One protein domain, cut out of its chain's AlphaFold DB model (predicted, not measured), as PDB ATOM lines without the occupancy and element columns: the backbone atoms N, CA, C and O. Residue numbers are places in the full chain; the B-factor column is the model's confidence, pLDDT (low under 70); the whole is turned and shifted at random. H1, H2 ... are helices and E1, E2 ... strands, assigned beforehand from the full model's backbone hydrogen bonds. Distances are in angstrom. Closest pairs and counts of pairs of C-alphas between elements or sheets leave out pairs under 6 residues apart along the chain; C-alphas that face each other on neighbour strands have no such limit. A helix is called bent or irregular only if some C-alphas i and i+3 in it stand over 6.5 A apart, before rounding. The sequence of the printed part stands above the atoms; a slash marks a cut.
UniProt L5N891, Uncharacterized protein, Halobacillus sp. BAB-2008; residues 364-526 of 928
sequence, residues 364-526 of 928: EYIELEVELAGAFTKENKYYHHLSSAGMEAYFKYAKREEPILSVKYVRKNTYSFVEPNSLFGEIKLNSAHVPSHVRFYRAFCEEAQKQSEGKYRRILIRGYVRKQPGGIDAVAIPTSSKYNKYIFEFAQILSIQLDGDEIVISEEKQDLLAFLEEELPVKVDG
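This is residues 364 to 526 of the 928 residues of an uncharacterized protein of Halobacillus sp. BAB-2008 (UniProt L5N891). One twisted sheet of eight strands is folded back on itself round helix H1: E2, E3 and E6 make one leaf, E7, E1, E4 and E5 the other, and the bent strand E8 is the hinge between them. Helix H3 packs on H1, and the short helix H2 follows H1 in the chain. The printed part has 163 residues, with three named helices and eight named strands in the order E1 E2 E3 E4 E5 E6 H1 H2 E7 E8 H3. The sheet, E2 E3 E6 E8 E7 E1 E4 E5, is mixed, as is the class, helices and strands. The whole is compact, with a radius of gyration of the C-alphas of 15.8 A, and rounded, spanning 46 by 39 by 37 A.

Start at E1, residues 364 to 372, antiparallel to E4, residues 406 to 411, with N 369 and O 408 2.8 A apart, and to E7, residues 457 to 466, with N 368 and O 461 2.8 A apart. E2, residues 381 to 387, and E3, residues 390 to 396, form a hairpin, with N 383 and O 394 at 2.9 A. E4 and E5, residues 414 to 417, form another, with N 414 and O 411 at 2.9 A. E6, residues 422 to 431, is antiparallel to E3, N 393 and O 429 at 2.8 A, and parallel to E8, residues 484 to 498, N 428 and O 488 at 2.8 A. The hairpin of E7 and E8 has N 462 and O 495 at 3.0 A. E8 bends by 119 degrees at residue 494. In this folded sheet, one sheet bent back into two leaves, E2 E3 E6 face E7 E1 E4 E5. The sheet curls round H1, residues 434 to 444; its closest C-alphas to E8 are Ser 436 and Ile 493, 4.7 A. H2, residues 446 to 451, is not on the sheet and is close to but not clearly touching H1, Arg 442 and Ala 448 being the closest C-alphas at 6.6 A. H3, residues 509 to 519, touches H1 at a steep tilt of 49 degrees, the same way, with C-alphas 434 and 512 closest at 6.7 A; it only grazes the sheet. Every O i to N i+4 pair is within hydrogen-bond range in H1, H2 and H3.

Find C-alpha 364 at (18.314, 3.314, -13.980), where E1 begins its 24.3 A. E6 runs 26.9 A, E7 25.6 A and E8 25.1 A. H1 starts at (8.394, -3.082, -29.441) and runs 15.4 A; H3, 14.9 A, ends at C-alpha 519, (5.487, -13.915, -33.726).

The two farthest C-alphas, Ser 480 and Gln 510, are 48.4 A apart. The printed part has no cut; the link from E7 to E8, 17 residues, is long. Mean pLDDT of the printed part is 77.1, with 56 residues under 70, among them 412 to 425 and 469 to 484.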
ATOM      1  N   GLU A 364      16.859   3.215 -14.041       87.81
ATOM      2  CA  GLU A 364      18.314   3.314 -13.980       87.81
ATOM      3  C   GLU A 364      18.952   2.600 -15.170       87.81
ATOM      4  O   GLU A 364      18.489   1.549 -15.606       87.81
ATOM      5  N   TYR A 365      19.997   3.204 -15.734       89.44
ATOM      6  CA  TYR A 365      20.734   2.611 -16.845       89.44
ATOM      7  C   TYR A 365      21.701   1.547 -16.327       89.44
ATOM      8  O   TYR A 365      22.499   1.833 -15.428       89.44
ATOM      9  N   ILE A 366      21.671   0.370 -16.949       89.44
ATOM     10  CA  ILE A 366      22.622  -0.707 -16.694       89.44
ATOM     11  C   ILE A 366      23.206  -1.265 -17.994       89.44
ATOM     12  O   ILE A 366      22.540  -1.329 -19.032       89.44
ATOM     13  N   GLU A 367      24.445  -1.735 -17.902       90.44
ATOM     14  CA  GLU A 367      25.038  -2.658 -18.871       90.44
ATOM     15  C   GLU A 367      25.183  -4.008 -18.195       90.44
ATOM     16  O   GLU A 367      26.004  -4.139 -17.298       90.44
ATOM     17  N   LEU A 368      24.360  -4.977 -18.581       88.19
ATOM     18  CA  LEU A 368      24.335  -6.323 -18.025       88.19
ATOM     19  C   LEU A 368      25.068  -7.274 -18.967       88.19
ATOM     20  O   LEU A 368      24.610  -7.534 -20.076       88.19
ATOM     21  N   GLU A 369      26.182  -7.816 -18.508       88.25
ATOM     22  CA  GLU A 369      26.952  -8.843 -19.189       88.25
ATOM     23  C   GLU A 369      26.720 -10.196 -18.514       88.25
ATOM     24  O   GLU A 369      26.939 -10.350 -17.309       88.25
ATOM     25  N   VAL A 370      26.282 -11.175 -19.298       84.06
ATOM     26  CA  VAL A 370      26.033 -12.547 -18.863       84.06
ATOM     27  C   VAL A 370      26.929 -13.476 -19.674       84.06
ATOM     28  O   VAL A 370      26.798 -13.563 -20.895       84.06
ATOM     29  N   GLU A 371      27.846 -14.163 -18.999       79.25
ATOM     30  CA  GLU A 371      28.693 -15.202 -19.592       79.25
ATOM     31  C   GLU A 371      28.162 -16.578 -19.193       79.25
ATOM     32  O   GLU A 371      28.258 -16.991 -18.034       79.25
ATOM     33  N   LEU A 372      27.598 -17.293 -20.159       73.56
ATOM     34  CA  LEU A 372      27.024 -18.616 -19.944       73.56
ATOM     35  C   LEU A 372      28.082 -19.689 -20.242       73.56
ATOM     36  O   LEU A 372      28.688 -19.687 -21.320       73.56
ATOM     37  N   ALA A 373      28.319 -20.588 -19.277       58.72
ATOM     38  CA  ALA A 373      29.074 -21.814 -19.515       58.72
ATOM     39  C   ALA A 373      28.173 -22.789 -20.277       58.72
ATOM     40  O   ALA A 373      27.195 -23.287 -19.728       58.72
ATOM     41  N   GLY A 374      28.467 -23.002 -21.556       59.22
ATOM     42  CA  GLY A 374      27.679 -23.896 -22.398       59.22
ATOM     43  C   GLY A 374      26.395 -23.282 -22.966       59.22
ATOM     44  O   GLY A 374      26.201 -22.065 -22.994       59.22
ATOM     45  N   ALA A 375      25.551 -24.163 -23.503       52.56
ATOM     46  CA  ALA A 375      24.334 -23.815 -24.226       52.56
ATOM     47  C   ALA A 375      23.308 -23.104 -23.337       52.56
ATOM     48  O   ALA A 375      23.296 -23.269 -22.116       52.56
ATOM     49  N   PHE A 376      22.333 -22.431 -23.956       59.75
ATOM     50  CA  PHE A 376      21.028 -22.329 -23.314       59.75
ATOM     51  C   PHE A 376      20.518 -23.763 -23.066       59.75
ATOM     52  O   PHE A 376      20.031 -24.415 -23.982       59.75
ATOM     53  N   THR A 377      20.692 -24.294 -21.854       52.47
ATOM     54  CA  THR A 377      20.201 -25.633 -21.504       52.47
ATOM     55  C   THR A 377      18.676 -25.681 -21.631       52.47
ATOM     56  O   THR A 377      18.006 -24.658 -21.455       52.47
ATOM     57  N   LYS A 378      18.113 -26.874 -21.893       50.62
ATOM     58  CA  LYS A 378      16.651 -27.117 -21.949       50.62
ATOM     59  C   LYS A 378      15.910 -26.667 -20.685       50.62
ATOM     60  O   LYS A 378      14.697 -26.495 -20.684       50.62
ATOM     61  N   GLU A 379      16.646 -26.496 -19.596       54.50
ATOM     62  CA  GLU A 379      16.128 -26.106 -18.298       54.50
ATOM     63  C   GLU A 379      15.897 -24.582 -18.182       54.50
ATOM     64  O   GLU A 379      15.134 -24.135 -17.318       54.50
ATOM     65  N   ASN A 380      16.517 -23.767 -19.049       68.50
ATOM     66  CA  ASN A 380      16.291 -22.322 -19.092       68.50
ATOM     67  C   ASN A 380      14.856 -22.009 -19.527       68.50
ATOM     68  O   ASN A 380      14.339 -22.558 -20.497       68.50
ATOM     69  N   LYS A 381      14.193 -21.090 -18.820       69.50
ATOM     70  CA  LYS A 381      12.783 -20.758 -19.073       69.50
ATOM     71  C   LYS A 381      12.681 -19.429 -19.799       69.50
ATOM     72  O   LYS A 381      12.962 -18.393 -19.209       69.50
ATOM     73  N   TYR A 382      12.252 -19.457 -21.054       79.12
ATOM     74  CA  TYR A 382      11.942 -18.264 -21.836       79.12
ATOM     75  C   TYR A 382      10.433 -18.142 -22.051       79.12
ATOM     76  O   TYR A 382       9.814 -19.096 -22.518       79.12
ATOM     77  N   TYR A 383       9.860 -16.974 -21.752       77.75
ATOM     78  CA  TYR A 383       8.452 -16.656 -22.007       77.75
ATOM     79  C   TYR A 383       8.333 -15.301 -22.698       77.75
ATOM     80  O   TYR A 383       9.019 -14.357 -22.318       77.75
ATOM     81  N   HIS A 384       7.448 -15.178 -23.688       85.94
ATOM     82  CA  HIS A 384       7.182 -13.912 -24.368       85.94
ATOM     83  C   HIS A 384       5.770 -13.913 -24.939       85.94
ATOM     84  O   HIS A 384       5.433 -14.812 -25.703       85.94
ATOM     85  N   HIS A 385       4.935 -12.955 -24.537       85.88
ATOM     86  CA  HIS A 385       3.530 -12.925 -24.930       85.88
ATOM     87  C   HIS A 385       2.923 -11.524 -24.938       85.88
ATOM     88  O   HIS A 385       3.455 -10.576 -24.355       85.88
ATOM     89  N   LEU A 386       1.762 -11.436 -25.582       87.12
ATOM     90  CA  LEU A 386       0.840 -10.311 -25.535       87.12
ATOM     91  C   LEU A 386      -0.286 -10.603 -24.547       87.12
ATOM     92  O   LEU A 386      -0.825 -11.706 -24.516       87.12
ATOM     93  N   SER A 387      -0.684  -9.608 -23.770       86.00
ATOM     94  CA  SER A 387      -1.874  -9.656 -22.923       86.00
ATOM     95  C   SER A 387      -2.628  -8.332 -23.001       86.00
ATOM     96  O   SER A 387      -2.139  -7.343 -23.553       86.00
ATOM     97  N   SER A 388      -3.817  -8.274 -22.397       81.62
ATOM     98  CA  SER A 388      -4.568  -7.019 -22.261       81.62
ATOM     99  C   SER A 388      -3.787  -5.946 -21.480       81.62
ATOM    100  O   SER A 388      -4.034  -4.745 -21.661       81.62
ATOM    101  N   ALA A 389      -2.817  -6.354 -20.652       82.62
ATOM    102  CA  ALA A 389      -1.930  -5.469 -19.903       82.62
ATOM    103  C   ALA A 389      -0.767  -4.909 -20.747       82.62
ATOM    104  O   ALA A 389      -0.283  -3.821 -20.440       82.62
ATOM    105  N   GLY A 390      -0.363  -5.583 -21.830       86.19
ATOM    106  CA  GLY A 390       0.739  -5.165 -22.701       86.19
ATOM    107  C   GLY A 390       1.603  -6.335 -23.176       86.19
ATOM    108  O   GLY A 390       1.141  -7.474 -23.236       86.19
ATOM    109  N   MET A 391       2.857  -6.046 -23.526       90.50
ATOM    110  CA  MET A 391       3.856  -7.056 -23.882       90.50
ATOM    111  C   MET A 391       4.682  -7.440 -22.656       90.50
ATOM    112  O   MET A 391       5.192  -6.573 -21.943       90.50
ATOM    113  N   GLU A 392       4.876  -8.738 -22.456       89.81
ATOM    114  CA  GLU A 392       5.707  -9.260 -21.377       89.81
ATOM    115  C   GLU A 392       6.663 -10.317 -21.915       89.81
ATOM    116  O   GLU A 392       6.251 -11.258 -22.595       89.81
ATOM    117  N   ALA A 393       7.947 -10.173 -21.591       89.69
ATOM    118  CA  ALA A 393       8.964 -11.174 -21.862       89.69
ATOM    119  C   ALA A 393       9.786 -11.491 -20.613       89.69
ATOM    120  O   ALA A 393       9.920 -10.681 -19.694       89.69
ATOM    121  N   TYR A 394      10.332 -12.697 -20.579       87.62
ATOM    122  CA  TYR A 394      10.991 -13.260 -19.422       87.62
ATOM    123  C   TYR A 394      12.026 -14.307 -19.824       87.62
ATOM    124  O   TYR A 394      11.777 -15.123 -20.707       87.62
ATOM    125  N   PHE A 395      13.166 -14.314 -19.140       85.75
ATOM    126  CA  PHE A 395      14.195 -15.338 -19.238       85.75
ATOM    127  C   PHE A 395      14.678 -15.733 -17.833       85.75
ATOM    128  O   PHE A 395      15.129 -14.885 -17.063       85.75
ATOM    129  N   LYS A 396      14.604 -17.022 -17.494       81.88
ATOM    130  CA  LYS A 396      15.100 -17.623 -16.250       81.88
ATOM    131  C   LYS A 396      16.225 -18.590 -16.554       81.88
ATOM    132  O   LYS A 396      16.039 -19.487 -17.373       81.88
ATOM    133  N   TYR A 397      17.315 -18.490 -15.809       73.38
ATOM    134  CA  TYR A 397      18.365 -19.497 -15.860       73.38
ATOM    135  C   TYR A 397      18.101 -20.627 -14.858       73.38
ATOM    136  O   TYR A 397      17.696 -20.369 -13.718       73.38
ATOM    137  N   ALA A 398      18.306 -21.876 -15.273       64.19
ATOM    138  CA  ALA A 398      18.136 -23.040 -14.409       64.19
ATOM    139  C   ALA A 398      19.417 -23.444 -13.676       64.19
ATOM    140  O   ALA A 398      20.536 -23.257 -14.129       64.19
ATOM    141  N   LYS A 399      19.229 -23.977 -12.470       56.47
ATOM    142  CA  LYS A 399      20.240 -24.028 -11.407       56.47
ATOM    143  C   LYS A 399      21.163 -25.255 -11.459       56.47
ATOM    144  O   LYS A 399      22.044 -25.342 -10.606       56.47
ATOM    145  N   ARG A 400      20.917 -26.237 -12.336       54.19
ATOM    146  CA  ARG A 400      21.361 -27.618 -12.085       54.19
ATOM    147  C   ARG A 400      22.606 -28.092 -12.833       54.19
ATOM    148  O   ARG A 400      23.265 -28.949 -12.255       54.19
ATOM    149  N   GLU A 401      22.997 -27.535 -13.985       50.56
ATOM    150  CA  GLU A 401      24.012 -28.241 -14.800       50.56
ATOM    151  C   GLU A 401      25.338 -27.542 -15.129       50.56
ATOM    152  O   GLU A 401      26.296 -28.258 -15.357       50.56
ATOM    153  N   GLU A 402      25.511 -26.224 -15.025       54.78
ATOM    154  CA  GLU A 402      26.854 -25.602 -15.030       54.78
ATOM    155  C   GLU A 402      26.758 -24.154 -14.502       54.78
ATOM    156  O   GLU A 402      25.719 -23.499 -14.674       54.78
ATOM    157  N   PRO A 403      27.780 -23.625 -13.802       52.72
ATOM    158  CA  PRO A 403      27.732 -22.261 -13.301       52.72
ATOM    159  C   PRO A 403      27.799 -21.270 -14.463       52.72
ATOM    160  O   PRO A 403      28.657 -21.366 -15.336       52.72
ATOM    161  N   ILE A 404      26.946 -20.247 -14.422       57.09
ATOM    162  CA  ILE A 404      27.212 -18.997 -15.136       57.09
ATOM    163  C   ILE A 404      28.613 -18.544 -14.737       57.09
ATOM    164  O   ILE A 404      28.888 -18.383 -13.545       57.09
ATOM    165  N   LEU A 405      29.496 -18.380 -15.723       57.12
ATOM    166  CA  LEU A 405      30.910 -18.088 -15.477       57.12
ATOM    167  C   LEU A 405      31.057 -16.738 -14.789       57.12
ATOM    168  O   LEU A 405      31.834 -16.597 -13.844       57.12
ATOM    169  N   SER A 406      30.285 -15.750 -15.246       64.81
ATOM    170  CA  SER A 406      30.170 -14.468 -14.575       64.81
ATOM    171  C   SER A 406      28.898 -13.717 -14.978       64.81
ATOM    172  O   SER A 406      28.425 -13.798 -16.112       64.81
ATOM    173  N   VAL A 407      28.343 -12.967 -14.026       67.31
ATOM    174  CA  VAL A 407      27.406 -11.874 -14.299       67.31
ATOM    175  C   VAL A 407      28.105 -10.598 -13.875       67.31
ATOM    176  O   VAL A 407      28.525 -10.473 -12.724       67.31
ATOM    177  N   LYS A 408      28.236  -9.644 -14.789       75.62
ATOM    178  CA  LYS A 408      28.748  -8.309 -14.477       75.62
ATOM    179  C   LYS A 408      27.672  -7.317 -14.847       75.62
ATOM    180  O   LYS A 408      27.061  -7.451 -15.901       75.62
ATOM    181  N   TYR A 409      27.445  -6.317 -14.006       77.19
ATOM    182  CA  TYR A 409      26.647  -5.187 -14.438       77.19
ATOM    183  C   TYR A 409      27.297  -3.862 -14.066       77.19
ATOM    184  O   TYR A 409      27.914  -3.718 -13.013       77.19
ATOM    185  N   VAL A 410      27.176  -2.881 -14.954       78.25
ATOM    186  CA  VAL A 410      27.728  -1.540 -14.755       78.25
ATOM    187  C   VAL A 410      26.579  -0.555 -14.634       78.25
ATOM    188  O   VAL A 410      25.730  -0.482 -15.521       78.25
ATOM    189  N   ARG A 411      26.559   0.211 -13.538       78.19
ATOM    190  CA  ARG A 411      25.711   1.399 -13.395       78.19
ATOM    191  C   ARG A 411      26.474   2.597 -13.932       78.19
ATOM    192  O   ARG A 411      27.704   2.597 -13.955       78.19
ATOM    193  N   LYS A 412      25.762   3.636 -14.365       67.62
ATOM    194  CA  LYS A 412      26.367   4.840 -14.954       67.62
ATOM    195  C   LYS A 412      27.442   5.427 -14.011       67.62
ATOM    196  O   LYS A 412      27.117   6.108 -13.046       67.62
ATOM    197  N   ASN A 413      28.715   5.166 -14.326       60.25
ATOM    198  CA  ASN A 413      29.928   5.552 -13.586       60.25
ATOM    199  C   ASN A 413      30.208   4.835 -12.244       60.25
ATOM    200  O   ASN A 413      31.065   5.291 -11.486       60.25
ATOM    201  N   THR A 414      29.572   3.694 -11.965       63.97
ATOM    202  CA  THR A 414      29.879   2.843 -10.799       63.97
ATOM    203  C   THR A 414      29.997   1.379 -11.219       63.97
ATOM    204  O   THR A 414      29.037   0.766 -11.688       63.97
ATOM    205  N   TYR A 415      31.191   0.804 -11.036       57.44
ATOM    206  CA  TYR A 415      31.410  -0.634 -11.177       57.44
ATOM    207  C   TYR A 415      30.884  -1.340  -9.930       57.44
ATOM    208  O   TYR A 415      31.449  -1.203  -8.845       57.44
ATOM    209  N   SER A 416      29.807  -2.098 -10.089       62.03
ATOM    210  CA  SER A 416      29.296  -2.991  -9.057       62.03
ATOM    211  C   SER A 416      29.595  -4.418  -9.495       62.03
ATOM    212  O   SER A 416      29.126  -4.871 -10.535       62.03
ATOM    213  N   PHE A 417      30.424  -5.126  -8.733       58.59
ATOM    214  CA  PHE A 417      30.621  -6.553  -8.953       58.59
ATOM    215  C   PHE A 417      29.530  -7.315  -8.213       58.59
ATOM    216  O   PHE A 417      29.244  -7.039  -7.048       58.59
ATOM    217  N   VAL A 418      28.934  -8.276  -8.905       61.66
ATOM    218  CA  VAL A 418      28.113  -9.307  -8.281       61.66
ATOM    219  C   VAL A 418      29.017 -10.116  -7.337       61.66
ATOM    220  O   VAL A 418      30.147 -10.444  -7.704       61.66
ATOM    221  N   GLU A 419      28.565 -10.399  -6.110       60.34
ATOM    222  CA  GLU A 419      29.388 -11.105  -5.118       60.34
ATOM    223  C   GLU A 419      29.835 -12.486  -5.639       60.34
ATOM    224  O   GLU A 419      29.031 -13.179  -6.279       60.34
ATOM    225  N   PRO A 420      31.073 -12.936  -5.343       53.91
ATOM    226  CA  PRO A 420      31.493 -14.311  -5.605       53.91
ATOM    227  C   PRO A 420      30.503 -15.289  -4.951       53.91
ATOM    228  O   PRO A 420      30.216 -15.152  -3.764       53.91
ATOM    229  N   ASN A 421      30.006 -16.282  -5.700       55.16
ATOM    230  CA  ASN A 421      28.897 -17.185  -5.317       55.16
ATOM    231  C   ASN A 421      27.486 -16.581  -5.421       55.16
ATOM    232  O   ASN A 421      26.601 -16.862  -4.616       55.16
ATOM    233  N   SER A 422      27.239 -15.794  -6.457       55.97
ATOM    234  CA  SER A 422      25.897 -15.350  -6.831       55.97
ATOM    235  C   SER A 422      25.371 -16.130  -8.029       55.97
ATOM    236  O   SER A 422      26.120 -16.430  -8.954       55.97
ATOM    237  N   LEU A 423      24.073 -16.432  -8.037       59.34
ATOM    238  CA  LEU A 423      23.379 -17.033  -9.170       59.34
ATOM    239  C   LEU A 423      22.538 -15.965  -9.875       59.34
ATOM    240  O   LEU A 423      21.710 -15.278  -9.273       59.34
ATOM    241  N   PHE A 424      22.700 -15.852 -11.186       63.81
ATOM    242  CA  PHE A 424      21.727 -15.133 -11.997       63.81
ATOM    243  C   PHE A 424      20.349 -15.786 -11.849       63.81
ATOM    244  O   PHE A 424      20.223 -17.010 -11.914       63.81
ATOM    245  N   GLY A 425      19.312 -14.978 -11.646       68.69
ATOM    246  CA  GLY A 425      17.961 -15.485 -11.456       68.69
ATOM    247  C   GLY A 425      17.083 -15.379 -12.694       68.69
ATOM    248  O   GLY A 425      16.384 -16.334 -13.022       68.69
ATOM    249  N   GLU A 426      16.997 -14.186 -13.287       84.19
ATOM    250  CA  GLU A 426      15.752 -13.744 -13.933       84.19
ATOM    251  C   GLU A 426      15.970 -12.413 -14.690       84.19
ATOM    252  O   GLU A 426      16.318 -11.408 -14.070       84.19
ATOM    253  N   ILE A 427      15.725 -12.364 -16.004       89.56
ATOM    254  CA  ILE A 427      15.513 -11.108 -16.745       89.56
ATOM    255  C   ILE A 427      14.038 -11.011 -17.113       89.56
ATOM    256  O   ILE A 427      13.480 -11.937 -17.692       89.56
ATOM    257  N   LYS A 428      13.417  -9.873 -16.816       91.56
ATOM    258  CA  LYS A 428      12.058  -9.513 -17.221       91.56
ATOM    259  C   LYS A 428      12.100  -8.308 -18.147       91.56
ATOM    260  O   LYS A 428      12.915  -7.409 -17.964       91.56
ATOM    261  N   LEU A 429      11.182  -8.268 -19.096       92.06
ATOM    262  CA  LEU A 429      10.909  -7.119 -19.943       92.06
ATOM    263  C   LEU A 429       9.397  -6.889 -19.937       92.06
ATOM    264  O   LEU A 429       8.649  -7.636 -20.562       92.06
ATOM    265  N   ASN A 430       8.961  -5.857 -19.221       89.50
ATOM    266  CA  ASN A 430       7.575  -5.395 -19.220       89.50
ATOM    267  C   ASN A 430       7.567  -3.962 -19.761       89.50
ATOM    268  O   ASN A 430       7.832  -2.993 -19.037       89.50
ATOM    269  N   SER A 431       7.373  -3.837 -21.072       89.00
ATOM    270  CA  SER A 431       7.538  -2.577 -21.786       89.00
ATOM    271  C   SER A 431       6.522  -2.431 -22.909       89.00
ATOM    272  O   SER A 431       6.101  -3.396 -23.529       89.00
ATOM    273  N   ALA A 432       6.170  -1.187 -23.225       88.94
ATOM    274  CA  ALA A 432       5.461  -0.864 -24.457       88.94
ATOM    275  C   ALA A 432       6.412  -0.765 -25.669       88.94
ATOM    276  O   ALA A 432       5.949  -0.629 -26.795       88.94
ATOM    277  N   HIS A 433       7.735  -0.797 -25.473       92.06
ATOM    278  CA  HIS A 433       8.718  -0.551 -26.531       92.06
ATOM    279  C   HIS A 433       8.978  -1.811 -27.373       92.06
ATOM    280  O   HIS A 433       9.809  -2.647 -27.007       92.06
ATOM    281  N   VAL A 434       8.308  -1.922 -28.524       92.00
ATOM    282  CA  VAL A 434       8.394  -3.082 -29.441       92.00
ATOM    283  C   VAL A 434       9.837  -3.430 -29.828       92.00
ATOM    284  O   VAL A 434      10.197  -4.604 -29.741       92.00
ATOM    285  N   PRO A 435      10.720  -2.460 -30.150       93.62
ATOM    286  CA  PRO A 435      12.119  -2.761 -30.451       93.62
ATOM    287  C   PRO A 435      12.857  -3.514 -29.328       93.62
ATOM    288  O   PRO A 435      13.719  -4.345 -29.610       93.62
ATOM    289  N   SER A 436      12.524  -3.259 -28.052       93.69
ATOM    290  CA  SER A 436      13.088  -4.028 -26.928       93.69
ATOM    291  C   SER A 436      12.677  -5.493 -27.014       93.69
ATOM    292  O   SER A 436      13.507  -6.377 -26.826       93.69
ATOM    293  N   HIS A 437      11.397  -5.734 -27.301       93.56
ATOM    294  CA  HIS A 437      10.815  -7.067 -27.383       93.56
ATOM    295  C   HIS A 437      11.390  -7.847 -28.566       93.56
ATOM    296  O   HIS A 437      11.772  -8.997 -28.382       93.56
ATOM    297  N   VAL A 438      11.572  -7.226 -29.737       91.94
ATOM    298  CA  VAL A 438      12.211  -7.884 -30.892       91.94
ATOM    299  C   VAL A 438      13.653  -8.290 -30.577       91.94
ATOM    300  O   VAL A 438      14.042  -9.427 -30.850       91.94
ATOM    301  N   ARG A 439      14.446  -7.401 -29.956       93.38
ATOM    302  CA  ARG A 439      15.816  -7.733 -29.520       93.38
ATOM    303  C   ARG A 439      15.813  -8.892 -28.528       93.38
ATOM    304  O   ARG A 439      16.574  -9.840 -28.693       93.38
ATOM    305  N   PHE A 440      14.937  -8.827 -27.527       92.31
ATOM    306  CA  PHE A 440      14.804  -9.862 -26.506       92.31
ATOM    307  C   PHE A 440      14.375 -11.208 -27.108       92.31
ATOM    308  O   PHE A 440      14.917 -12.246 -26.745       92.31
ATOM    309  N   TYR A 441      13.445 -11.197 -28.063       89.88
ATOM    310  CA  TYR A 441      13.009 -12.389 -28.786       89.88
ATOM    311  C   TYR A 441      14.151 -13.033 -29.563       89.88
ATOM    312  O   TYR A 441      14.467 -14.190 -29.314       89.88
ATOM    313  N   ARG A 442      14.845 -12.268 -30.411       89.25
ATOM    314  CA  ARG A 442      15.984 -12.772 -31.198       89.25
ATOM    315  C   ARG A 442      17.141 -13.286 -30.338       89.25
ATOM    316  O   ARG A 442      17.892 -14.141 -30.789       89.25
ATOM    317  N   ALA A 443      17.297 -12.763 -29.123       87.38
ATOM    318  CA  ALA A 443      18.348 -13.184 -28.203       87.38
ATOM    319  C   ALA A 443      18.050 -14.513 -27.494       87.38
ATOM    320  O   ALA A 443      18.978 -15.272 -27.222       87.38
ATOM    321  N   PHE A 444      16.780 -14.771 -27.158       84.00
ATOM    322  CA  PHE A 444      16.415 -15.795 -26.172       84.00
ATOM    323  C   PHE A 444      15.362 -16.820 -26.638       84.00
ATOM    324  O   PHE A 444      15.082 -17.751 -25.880       84.00
ATOM    325  N   CYS A 445      14.781 -16.687 -27.840       76.75
ATOM    326  CA  CYS A 445      13.804 -17.644 -28.383       76.75
ATOM    327  C   CYS A 445      14.384 -19.061 -28.589       76.75
ATOM    328  O   CYS A 445      15.600 -19.246 -28.602       76.75
ATOM    329  N   GLU A 446      13.523 -20.071 -28.780       67.31
ATOM    330  CA  GLU A 446      13.927 -21.487 -28.912       67.31
ATOM    331  C   GLU A 446      14.951 -21.701 -30.044       67.31
ATOM    332  O   GLU A 446      15.920 -22.443 -29.880       67.31
ATOM    333  N   GLU A 447      14.796 -21.029 -31.184       71.44
ATOM    334  CA  GLU A 447      15.745 -21.098 -32.298       71.44
ATOM    335  C   GLU A 447      17.129 -20.558 -31.912       71.44
ATOM    336  O   GLU A 447      18.147 -21.183 -32.226       71.44
ATOM    337  N   ALA A 448      17.184 -19.434 -31.191       70.88
ATOM    338  CA  ALA A 448      18.435 -18.871 -30.685       70.88
ATOM    339  C   ALA A 448      19.101 -19.808 -29.661       70.88
ATOM    340  O   ALA A 448      20.330 -19.947 -29.653       70.88
ATOM    341  N   GLN A 449      18.289 -20.506 -28.857       69.00
ATOM    342  CA  GLN A 449      18.749 -21.530 -27.919       69.00
ATOM    343  C   GLN A 449      19.387 -22.717 -28.645       69.00
ATOM    344  O   GLN A 449      20.546 -23.034 -28.376       69.00
ATOM    345  N   LYS A 450      18.713 -23.295 -29.645       66.81
ATOM    346  CA  LYS A 450      19.254 -24.404 -30.456       66.81
ATOM    347  C   LYS A 450      20.559 -24.036 -31.162       66.81
ATOM    348  O   LYS A 450      21.504 -24.817 -31.172       66.81
ATOM    349  N   GLN A 451      20.656 -22.827 -31.721       69.19
ATOM    350  CA  GLN A 451      21.886 -22.357 -32.376       69.19
ATOM    351  C   GLN A 451      23.085 -22.229 -31.418       69.19
ATOM    352  O   GLN A 451      24.234 -22.187 -31.871       69.19
ATOM    353  N   SER A 452      22.824 -22.133 -30.111       66.12
ATOM    354  CA  SER A 452      23.844 -22.013 -29.066       66.12
ATOM    355  C   SER A 452      24.320 -23.350 -28.491       66.12
ATOM    356  O   SER A 452      25.254 -23.352 -27.690       66.12
ATOM    357  N   GLU A 453      23.710 -24.477 -28.877       65.88
ATOM    358  CA  GLU A 453      24.065 -25.792 -28.335       65.88
ATOM    359  C   GLU A 453      25.564 -26.095 -28.507       65.88
ATOM    360  O   GLU A 453      26.118 -26.033 -29.608       65.88
ATOM    361  N   GLY A 454      26.241 -26.391 -27.391       63.34
ATOM    362  CA  GLY A 454      27.671 -26.717 -27.353       63.34
ATOM    363  C   GLY A 454      28.636 -25.535 -27.524       63.34
ATOM    364  O   GLY A 454      29.823 -25.767 -27.757       63.34
ATOM    365  N   LYS A 455      28.171 -24.281 -27.429       72.94
ATOM    366  CA  LYS A 455      29.015 -23.078 -27.550       72.94
ATOM    367  C   LYS A 455      28.891 -22.180 -26.321       72.94
ATOM    368  O   LYS A 455      27.792 -21.948 -25.835       72.94
ATOM    369  N   TYR A 456      30.015 -21.627 -25.867       77.56
ATOM    370  CA  TYR A 456      30.008 -20.526 -24.902       77.56
ATOM    371  C   TYR A 456      29.329 -19.301 -25.515       77.56
ATOM    372  O   TYR A 456      29.577 -18.984 -26.680       77.56
ATOM    373  N   ARG A 457      28.498 -18.620 -24.721       80.62
ATOM    374  CA  ARG A 457      27.747 -17.429 -25.134       80.62
ATOM    375  C   ARG A 457      28.022 -16.273 -24.183       80.62
ATOM    376  O   ARG A 457      27.817 -16.395 -22.973       80.62
ATOM    377  N   ARG A 458      28.425 -15.129 -24.735       86.75
ATOM    378  CA  ARG A 458      28.525 -13.853 -24.019       86.75
ATOM    379  C   ARG A 458      27.405 -12.931 -24.475       86.75
ATOM    380  O   ARG A 458      27.350 -12.549 -25.640       86.75
ATOM    381  N   ILE A 459      26.521 -12.563 -23.556       89.19
ATOM    382  CA  ILE A 459      25.358 -11.719 -23.835       89.19
ATOM    383  C   ILE A 459      25.546 -10.389 -23.122       89.19
ATOM    384  O   ILE A 459      25.654 -10.357 -21.901       89.19
ATOM    385  N   LEU A 460      25.558  -9.290 -23.871       92.31
ATOM    386  CA  LEU A 460      25.631  -7.943 -23.314       92.31
ATOM    387  C   LEU A 460      24.346  -7.181 -23.619       92.31
ATOM    388  O   LEU A 460      24.056  -6.885 -24.775       92.31
ATOM    389  N   ILE A 461      23.591  -6.851 -22.579       93.56
ATOM    390  CA  ILE A 461      22.321  -6.131 -22.650       93.56
ATOM    391  C   ILE A 461      22.536  -4.729 -22.095       93.56
ATOM    392  O   ILE A 461      22.906  -4.568 -20.933       93.56
ATOM    393  N   ARG A 462      22.269  -3.701 -22.898       94.00
ATOM    394  CA  ARG A 462      22.315  -2.302 -22.447       94.00
ATOM    395  C   ARG A 462      20.916  -1.720 -22.445       94.00
ATOM    396  O   ARG A 462      20.206  -1.801 -23.452       94.00
ATOM    397  N   GLY A 463      20.508  -1.118 -21.335       93.12
ATOM    398  CA  GLY A 463      19.155  -0.592 -21.226       93.12
ATOM    399  C   GLY A 463      18.823   0.043 -19.887       93.12
ATOM    400  O   GLY A 463      19.671   0.190 -19.013       93.12
ATOM    401  N   TYR A 464      17.557   0.419 -19.755       91.19
ATOM    402  CA  TYR A 464      16.984   0.985 -18.543       91.19
ATOM    403  C   TYR A 464      16.176  -0.077 -17.809       91.19
ATOM    404  O   TYR A 464      15.288  -0.703 -18.395       91.19
ATOM    405  N   VAL A 465      16.457  -0.248 -16.523       89.94
ATOM    406  CA  VAL A 465      15.742  -1.143 -15.608       89.94
ATOM    407  C   VAL A 465      14.946  -0.344 -14.586       89.94
ATOM    408  O   VAL A 465      15.331   0.768 -14.226       89.94
ATOM    409  N   ARG A 466      13.818  -0.894 -14.131       88.75
ATOM    410  CA  ARG A 466      12.991  -0.287 -13.080       88.75
ATOM    411  C   ARG A 466      13.647  -0.494 -11.716       88.75
ATOM    412  O   ARG A 466      14.070  -1.606 -11.401       88.75
ATOM    413  N   LYS A 467      13.701   0.558 -10.897       82.88
ATOM    414  CA  LYS A 467      14.127   0.463  -9.497       82.88
ATOM    415  C   LYS A 467      13.114  -0.375  -8.721       82.88
ATOM    416  O   LYS A 467      11.914  -0.129  -8.793       82.88
ATOM    417  N   GLN A 468      13.594  -1.357  -7.970       77.44
ATOM    418  CA  GLN A 468      12.766  -2.181  -7.096       77.44
ATOM    419  C   GLN A 468      12.839  -1.652  -5.648       77.44
ATOM    420  O   GLN A 468      13.773  -0.918  -5.308       77.44
ATOM    421  N   PRO A 469      11.909  -2.035  -4.747       69.38
ATOM    422  CA  PRO A 469      11.861  -1.525  -3.368       69.38
ATOM    423  C   PRO A 469      13.137  -1.740  -2.521       69.38
ATOM    424  O   PRO A 469      13.281  -1.111  -1.477       69.38
ATOM    425  N   GLY A 470      14.061  -2.609  -2.953       63.44
ATOM    426  CA  GLY A 470      15.354  -2.882  -2.304       63.44
ATOM    427  C   GLY A 470      16.595  -2.393  -3.072       63.44
ATOM    428  O   GLY A 470      17.706  -2.775  -2.715       63.44
ATOM    429  N   GLY A 471      16.428  -1.587  -4.126       67.81
ATOM    430  CA  GLY A 471      17.476  -1.220  -5.091       67.81
ATOM    431  C   GLY A 471      17.143  -1.709  -6.505       67.81
ATOM    432  O   GLY A 471      16.061  -2.233  -6.733       67.81
ATOM    433  N   ILE A 472      18.045  -1.545  -7.479       60.78
ATOM    434  CA  ILE A 472      17.835  -2.078  -8.846       60.78
ATOM    435  C   ILE A 472      17.633  -3.602  -8.825       60.78
ATOM    436  O   ILE A 472      16.834  -4.138  -9.589       60.78
ATOM    437  N   ASP A 473      18.315  -4.276  -7.897       63.81
ATOM    438  CA  ASP A 473      18.303  -5.721  -7.739       63.81
ATOM    439  C   ASP A 473      17.370  -6.039  -6.567       63.81
ATOM    440  O   ASP A 473      17.745  -5.876  -5.403       63.81
ATOM    441  N   ALA A 474      16.127  -6.440  -6.844       45.41
ATOM    442  CA  ALA A 474      15.225  -6.900  -5.794       45.41
ATOM    443  C   ALA A 474      15.781  -8.186  -5.176       45.41
ATOM    444  O   ALA A 474      15.446  -9.288  -5.600       45.41
ATOM    445  N   VAL A 475      16.581  -7.996  -4.128       48.12
ATOM    446  CA  VAL A 475      17.033  -8.995  -3.174       48.12
ATOM    447  C   VAL A 475      17.989 -10.008  -3.810       48.12
ATOM    448  O   VAL A 475      17.577 -10.926  -4.506       48.12
ATOM    449  N   ALA A 476      19.270  -9.928  -3.451       50.62
ATOM    450  CA  ALA A 476      20.064 -11.125  -3.218       50.62
ATOM    451  C   ALA A 476      19.303 -11.991  -2.196       50.62
ATOM    452  O   ALA A 476      19.564 -11.900  -1.003       50.62
ATOM    453  N   ILE A 477      18.252 -12.710  -2.622       51.88
ATOM    454  CA  ILE A 477      17.434 -13.520  -1.714       51.88
ATOM    455  C   ILE A 477      18.390 -14.597  -1.237       51.88
ATOM    456  O   ILE A 477      18.824 -15.385  -2.085       51.88
ATOM    457  N   PRO A 478      18.737 -14.648   0.061       52.69
ATOM    458  CA  PRO A 478      19.512 -15.751   0.580       52.69
ATOM    459  C   PRO A 478      18.659 -16.991   0.350       52.69
ATOM    460  O   PRO A 478      17.637 -17.199   1.003       52.69
ATOM    461  N   THR A 479      19.012 -17.780  -0.656       53.56
ATOM    462  CA  THR A 479      18.389 -19.085  -0.819       53.56
ATOM    463  C   THR A 479      18.990 -20.018   0.231       53.56
ATOM    464  O   THR A 479      20.129 -19.827   0.658       53.56
ATOM    465  N   SER A 480      18.256 -21.051   0.656       53.59
ATOM    466  CA  SER A 480      18.765 -22.076   1.593       53.59
ATOM    467  C   SER A 480      20.101 -22.695   1.145       53.59
ATOM    468  O   SER A 480      20.879 -23.203   1.949       53.59
ATOM    469  N   SER A 481      20.399 -22.602  -0.147       52.88
ATOM    470  CA  SER A 481      21.668 -22.919  -0.782       52.88
ATOM    471  C   SER A 481      22.507 -21.650  -0.995       52.88
ATOM    472  O   SER A 481      22.324 -21.050  -2.035       52.88
ATOM    473  N   LYS A 482      23.374 -21.228  -0.062       58.38
ATOM    474  CA  LYS A 482      24.578 -20.339  -0.182       58.38
ATOM    475  C   LYS A 482      24.745 -19.297  -1.339       58.38
ATOM    476  O   LYS A 482      25.860 -18.833  -1.544       58.38
ATOM    477  N   TYR A 483      23.709 -18.913  -2.077       62.28
ATOM    478  CA  TYR A 483      23.758 -18.178  -3.338       62.28
ATOM    479  C   TYR A 483      22.666 -17.105  -3.364       62.28
ATOM    480  O   TYR A 483      21.515 -17.364  -2.986       62.28
ATOM    481  N   ASN A 484      23.029 -15.933  -3.882       63.72
ATOM    482  CA  ASN A 484      22.148 -14.786  -4.103       63.72
ATOM    483  C   ASN A 484      21.439 -14.907  -5.463       63.72
ATOM    484  O   ASN A 484      22.104 -15.230  -6.443       63.72
ATOM    485  N   LYS A 485      20.126 -14.647  -5.548       70.00
ATOM    486  CA  LYS A 485      19.361 -14.621  -6.817       70.00
ATOM    487  C   LYS A 485      19.237 -13.182  -7.338       70.00
ATOM    488  O   LYS A 485      18.797 -12.331  -6.585       70.00
ATOM    489  N   TYR A 486      19.532 -12.923  -8.615       77.00
ATOM    490  CA  TYR A 486      19.384 -11.586  -9.228       77.00
ATOM    491  C   TYR A 486      18.193 -11.504 -10.191       77.00
ATOM    492  O   TYR A 486      17.996 -12.412 -11.002       77.00
ATOM    493  N   ILE A 487      17.420 -10.414 -10.113       83.69
ATOM    494  CA  ILE A 487      16.272 -10.125 -10.984       83.69
ATOM    495  C   ILE A 487      16.459  -8.757 -11.647       83.69
ATOM    496  O   ILE A 487      16.527  -7.755 -10.943       83.69
ATOM    497  N   PHE A 488      16.477  -8.713 -12.982       87.69
ATOM    498  CA  PHE A 488      16.553  -7.472 -13.760       87.69
ATOM    499  C   PHE A 488      15.247  -7.236 -14.522       87.69
ATOM    500  O   PHE A 488      14.930  -7.993 -15.437       87.69
ATOM    501  N   GLU A 489      14.490  -6.194 -14.174       90.62
ATOM    502  CA  GLU A 489      13.261  -5.812 -14.886       90.62
ATOM    503  C   GLU A 489      13.524  -4.622 -15.816       90.62
ATOM    504  O   GLU A 489      13.514  -3.464 -15.395       90.62
ATOM    505  N   PHE A 490      13.770  -4.905 -17.095       91.50
ATOM    506  CA  PHE A 490      13.983  -3.890 -18.118       91.50
ATOM    507  C   PHE A 490      12.678  -3.165 -18.450       91.50
ATOM    508  O   PHE A 490      11.670  -3.772 -18.811       91.50
ATOM    509  N   ALA A 491      12.733  -1.837 -18.390       90.62
ATOM    510  CA  ALA A 491      11.737  -0.948 -18.968       90.62
ATOM    511  C   ALA A 491      12.029  -0.670 -20.449       90.62
ATOM    512  O   ALA A 491      11.100  -0.478 -21.234       90.62
ATOM    513  N   GLN A 492      13.304  -0.651 -20.849       91.50
ATOM    514  CA  GLN A 492      13.713  -0.459 -22.238       91.50
ATOM    515  C   GLN A 492      15.082  -1.094 -22.501       91.50
ATOM    516  O   GLN A 492      16.013  -0.902 -21.725       91.50
ATOM    517  N   ILE A 493      15.219  -1.806 -23.619       93.25
ATOM    518  CA  ILE A 493      16.481  -2.380 -24.092       93.25
ATOM    519  C   ILE A 493      16.940  -1.580 -25.308       93.25
ATOM    520  O   ILE A 493      16.228  -1.494 -26.312       93.25
ATOM    521  N   LEU A 494      18.133  -0.998 -25.205       92.62
ATOM    522  CA  LEU A 494      18.740  -0.183 -26.255       92.62
ATOM    523  C   LEU A 494      19.532  -1.051 -27.234       92.62
ATOM    524  O   LEU A 494      19.387  -0.891 -28.440       92.62
ATOM    525  N   SER A 495      20.322  -1.997 -26.721       94.56
ATOM    526  CA  SER A 495      21.075  -2.960 -27.533       94.56
ATOM    527  C   SER A 495      21.225  -4.299 -26.816       94.56
ATOM    528  O   SER A 495      21.236  -4.365 -25.583       94.56
ATOM    529  N   ILE A 496      21.333  -5.365 -27.611       94.50
ATOM    530  CA  ILE A 496      21.798  -6.681 -27.172       94.50
ATOM    531  C   ILE A 496      22.923  -7.092 -28.117       94.50
ATOM    532  O   ILE A 496      22.737  -7.054 -29.333       94.50
ATOM    533  N   GLN A 497      24.068  -7.479 -27.561       94.06
ATOM    534  CA  GLN A 497      25.176  -8.075 -28.304       94.06
ATOM    535  C   GLN A 497      25.326  -9.544 -27.901       94.06
ATOM    536  O   GLN A 497      25.344  -9.857 -26.709       94.06
ATOM    537  N   LEU A 498      25.433 -10.424 -28.892       88.75
ATOM    538  CA  LEU A 498      25.687 -11.852 -28.741       88.75
ATOM    539  C   LEU A 498      27.089 -12.146 -29.267       88.75
ATOM    540  O   LEU A 498      27.351 -11.971 -30.449       88.75
ATOM    541  N   ASP A 499      28.000 -12.554 -28.388       88.06
ATOM    542  CA  ASP A 499      29.402 -12.851 -28.722       88.06
ATOM    543  C   ASP A 499      30.140 -11.684 -29.409       88.06
ATOM    544  O   ASP A 499      31.124 -11.873 -30.117       88.06
ATOM    545  N   GLY A 500      29.677 -10.457 -29.151       87.88
ATOM    546  CA  GLY A 500      30.189  -9.221 -29.749       87.88
ATOM    547  C   GLY A 500      29.365  -8.699 -30.929       87.88
ATOM    548  O   GLY A 500      29.446  -7.507 -31.219       87.88
ATOM    549  N   ASP A 501      28.522  -9.533 -31.542       90.94
ATOM    550  CA  ASP A 501      27.671  -9.142 -32.666       90.94
ATOM    551  C   ASP A 501      26.363  -8.516 -32.172       90.94
ATOM    552  O   ASP A 501      25.640  -9.086 -31.352       90.94
ATOM    553  N   GLU A 502      26.033  -7.324 -32.662       93.56
ATOM    554  CA  GLU A 502      24.804  -6.630 -32.280       93.56
ATOM    555  C   GLU A 502      23.571  -7.226 -32.972       93.56
ATOM    556  O   GLU A 502      23.551  -7.429 -34.187       93.56
ATOM    557  N   ILE A 503      22.502  -7.461 -32.204       91.69
ATOM    558  CA  ILE A 503      21.202  -7.845 -32.761       91.69
ATOM    559  C   ILE A 503      20.589  -6.628 -33.457       91.69
ATOM    560  O   ILE A 503      19.955  -5.772 -32.832       91.69
ATOM    561  N   VAL A 504      20.752  -6.590 -34.777       91.62
ATOM    562  CA  VAL A 504      20.101  -5.612 -35.650       91.62
ATOM    563  C   VAL A 504      18.602  -5.899 -35.694       91.62
ATOM    564  O   VAL A 504      18.180  -7.053 -35.764       91.62
ATOM    565  N   ILE A 505      17.787  -4.850 -35.659       90.75
ATOM    566  CA  ILE A 505      16.329  -4.912 -35.804       90.75
ATOM    567  C   ILE A 505      15.892  -3.958 -36.913       90.75
ATOM    568  O   ILE A 505      16.585  -2.978 -37.181       90.75
ATOM    569  N   SER A 506      14.755  -4.240 -37.547       88.44
ATOM    570  CA  SER A 506      14.168  -3.297 -38.500       88.44
ATOM    571  C   SER A 506      13.641  -2.066 -37.765       88.44
ATOM    572  O   SER A 506      13.054  -2.179 -36.685       88.44
ATOM    573  N   GLU A 507      13.860  -0.890 -38.350       84.62
ATOM    574  CA  GLU A 507      13.245   0.363 -37.900       84.62
ATOM    575  C   GLU A 507      11.886   0.601 -38.572       84.62
ATOM    576  O   GLU A 507      11.149   1.516 -38.195       84.62
ATOM    577  N   GLU A 508      11.524  -0.227 -39.555       89.50
ATOM    578  CA  GLU A 508      10.257  -0.103 -40.253       89.50
ATOM    579  C   GLU A 508       9.105  -0.527 -39.344       89.50
ATOM    580  O   GLU A 508       9.036  -1.643 -38.825       89.50
ATOM    581  N   LYS A 509       8.143   0.383 -39.164       89.62
ATOM    582  CA  LYS A 509       6.957   0.136 -38.337       89.62
ATOM    583  C   LYS A 509       6.178  -1.105 -38.792       89.62
ATOM    584  O   LYS A 509       5.583  -1.766 -37.949       89.62
ATOM    585  N   GLN A 510       6.161  -1.399 -40.095       90.25
ATOM    586  CA  GLN A 510       5.459  -2.562 -40.644       90.25
ATOM    587  C   GLN A 510       6.077  -3.873 -40.156       90.25
ATOM    588  O   GLN A 510       5.348  -4.714 -39.643       90.25
ATOM    589  N   ASP A 511       7.402  -3.997 -40.186       88.12
ATOM    590  CA  ASP A 511       8.101  -5.186 -39.684       88.12
ATOM    591  C   ASP A 511       7.889  -5.384 -38.176       88.12
ATOM    592  O   ASP A 511       7.705  -6.499 -37.689       88.12
ATOM    593  N   LEU A 512       7.884  -4.285 -37.415       90.38
ATOM    594  CA  LEU A 512       7.623  -4.323 -35.976       90.38
ATOM    595  C   LEU A 512       6.163  -4.673 -35.657       90.38
ATOM    596  O   LEU A 512       5.907  -5.294 -34.630       90.38
ATOM    597  N   LEU A 513       5.209  -4.280 -36.506       90.00
ATOM    598  CA  LEU A 513       3.808  -4.691 -36.392       90.00
ATOM    599  C   LEU A 513       3.633  -6.169 -36.740       90.00
ATOM    600  O   LEU A 513       2.993  -6.878 -35.970       90.00
ATOM    601  N   ALA A 514       4.263  -6.639 -37.819       89.12
ATOM    602  CA  ALA A 514       4.249  -8.047 -38.207       89.12
ATOM    603  C   ALA A 514       4.760  -8.938 -37.066       89.12
ATOM    604  O   ALA A 514       4.135  -9.934 -36.728       89.12
ATOM    605  N   PHE A 515       5.814  -8.518 -36.357       89.00
ATOM    606  CA  PHE A 515       6.272  -9.210 -35.148       89.00
ATOM    607  C   PHE A 515       5.180  -9.343 -34.064       89.00
ATOM    608  O   PHE A 515       5.039 -10.396 -33.443       89.00
ATOM    609  N   LEU A 516       4.386  -8.296 -33.821       87.00
ATOM    610  CA  LEU A 516       3.296  -8.356 -32.838       87.00
ATOM    611  C   LEU A 516       2.126  -9.214 -33.316       87.00
ATOM    612  O   LEU A 516       1.440  -9.815 -32.494       87.00
ATOM    613  N   GLU A 517       1.861  -9.238 -34.615       85.94
ATOM    614  CA  GLU A 517       0.736  -9.965 -35.199       85.94
ATOM    615  C   GLU A 517       1.043 -11.457 -35.382       85.94
ATOM    616  O   GLU A 517       0.174 -12.288 -35.118       85.94
ATOM    617  N   GLU A 518       2.277 -11.799 -35.752       83.06
ATOM    618  CA  GLU A 518       2.649 -13.137 -36.223       83.06
ATOM    619  C   GLU A 518       3.544 -13.904 -35.239       83.06
ATOM    620  O   GLU A 518       3.378 -15.112 -35.079       83.06
ATOM    621  N   GLU A 519       4.461 -13.231 -34.533       81.94
ATOM    622  CA  GLU A 519       5.487 -13.915 -33.726       81.94
ATOM    623  C   GLU A 519       5.109 -14.053 -32.245       81.94
ATOM    624  O   GLU A 519       5.499 -15.025 -31.592       81.94
ATOM    625  N   LEU A 520       4.353 -13.099 -31.686       83.25
ATOM    626  CA  LEU A 520       3.995 -13.127 -30.267       83.25
ATOM    627  C   LEU A 520       2.674 -13.867 -29.995       83.25
ATOM    628  O   LEU A 520       1.622 -13.458 -30.506       83.25
ATOM    629  N   PRO A 521       2.682 -14.902 -29.131       82.38
ATOM    630  CA  PRO A 521       1.462 -15.563 -28.685       82.38
ATOM    631  C   PRO A 521       0.659 -14.649 -27.755       82.38
ATOM    632  O   PRO A 521       1.211 -13.844 -27.002       82.38
ATOM    633  N   VAL A 522      -0.666 -14.794 -27.781       82.94
ATOM    634  CA  VAL A 522      -1.589 -13.979 -26.984       82.94
ATOM    635  C   VAL A 522      -2.111 -14.784 -25.805       82.94
ATOM    636  O   VAL A 522      -2.635 -15.886 -25.960       82.94
ATOM    637  N   LYS A 523      -2.017 -14.201 -24.616       81.75
ATOM    638  CA  LYS A 523      -2.624 -14.710 -23.395       81.75
ATOM    639  C   LYS A 523      -4.028 -14.121 -23.260       81.75
ATOM    640  O   LYS A 523      -4.185 -12.921 -23.030       81.75
ATOM    641  N   VAL A 524      -5.034 -14.976 -23.421       78.69
ATOM    642  CA  VAL A 524      -6.459 -14.652 -23.250       78.69
ATOM    643  C   VAL A 524      -6.992 -15.467 -22.075       78.69
ATOM    644  O   VAL A 524      -6.621 -16.632 -21.918       78.69
ATOM    645  N   ASP A 525      -7.863 -14.875 -21.262       75.62
ATOM    646  CA  ASP A 525      -8.532 -15.592 -20.177       75.62
ATOM    647  C   ASP A 525      -9.385 -16.747 -20.731       75.62
ATOM    648  O   ASP A 525     -10.069 -16.602 -21.746       75.62
ATOM    649  N   GLY A 526      -9.339 -17.909 -20.072       71.00
ATOM    650  CA  GLY A 526     -10.065 -19.107 -20.515       71.00
ATOM    651  C   GLY A 526      -9.418 -19.865 -21.680       71.00
ATOM    652  O   GLY A 526     -10.090 -20.688 -22.302       71.00
TER     653      GLY A 526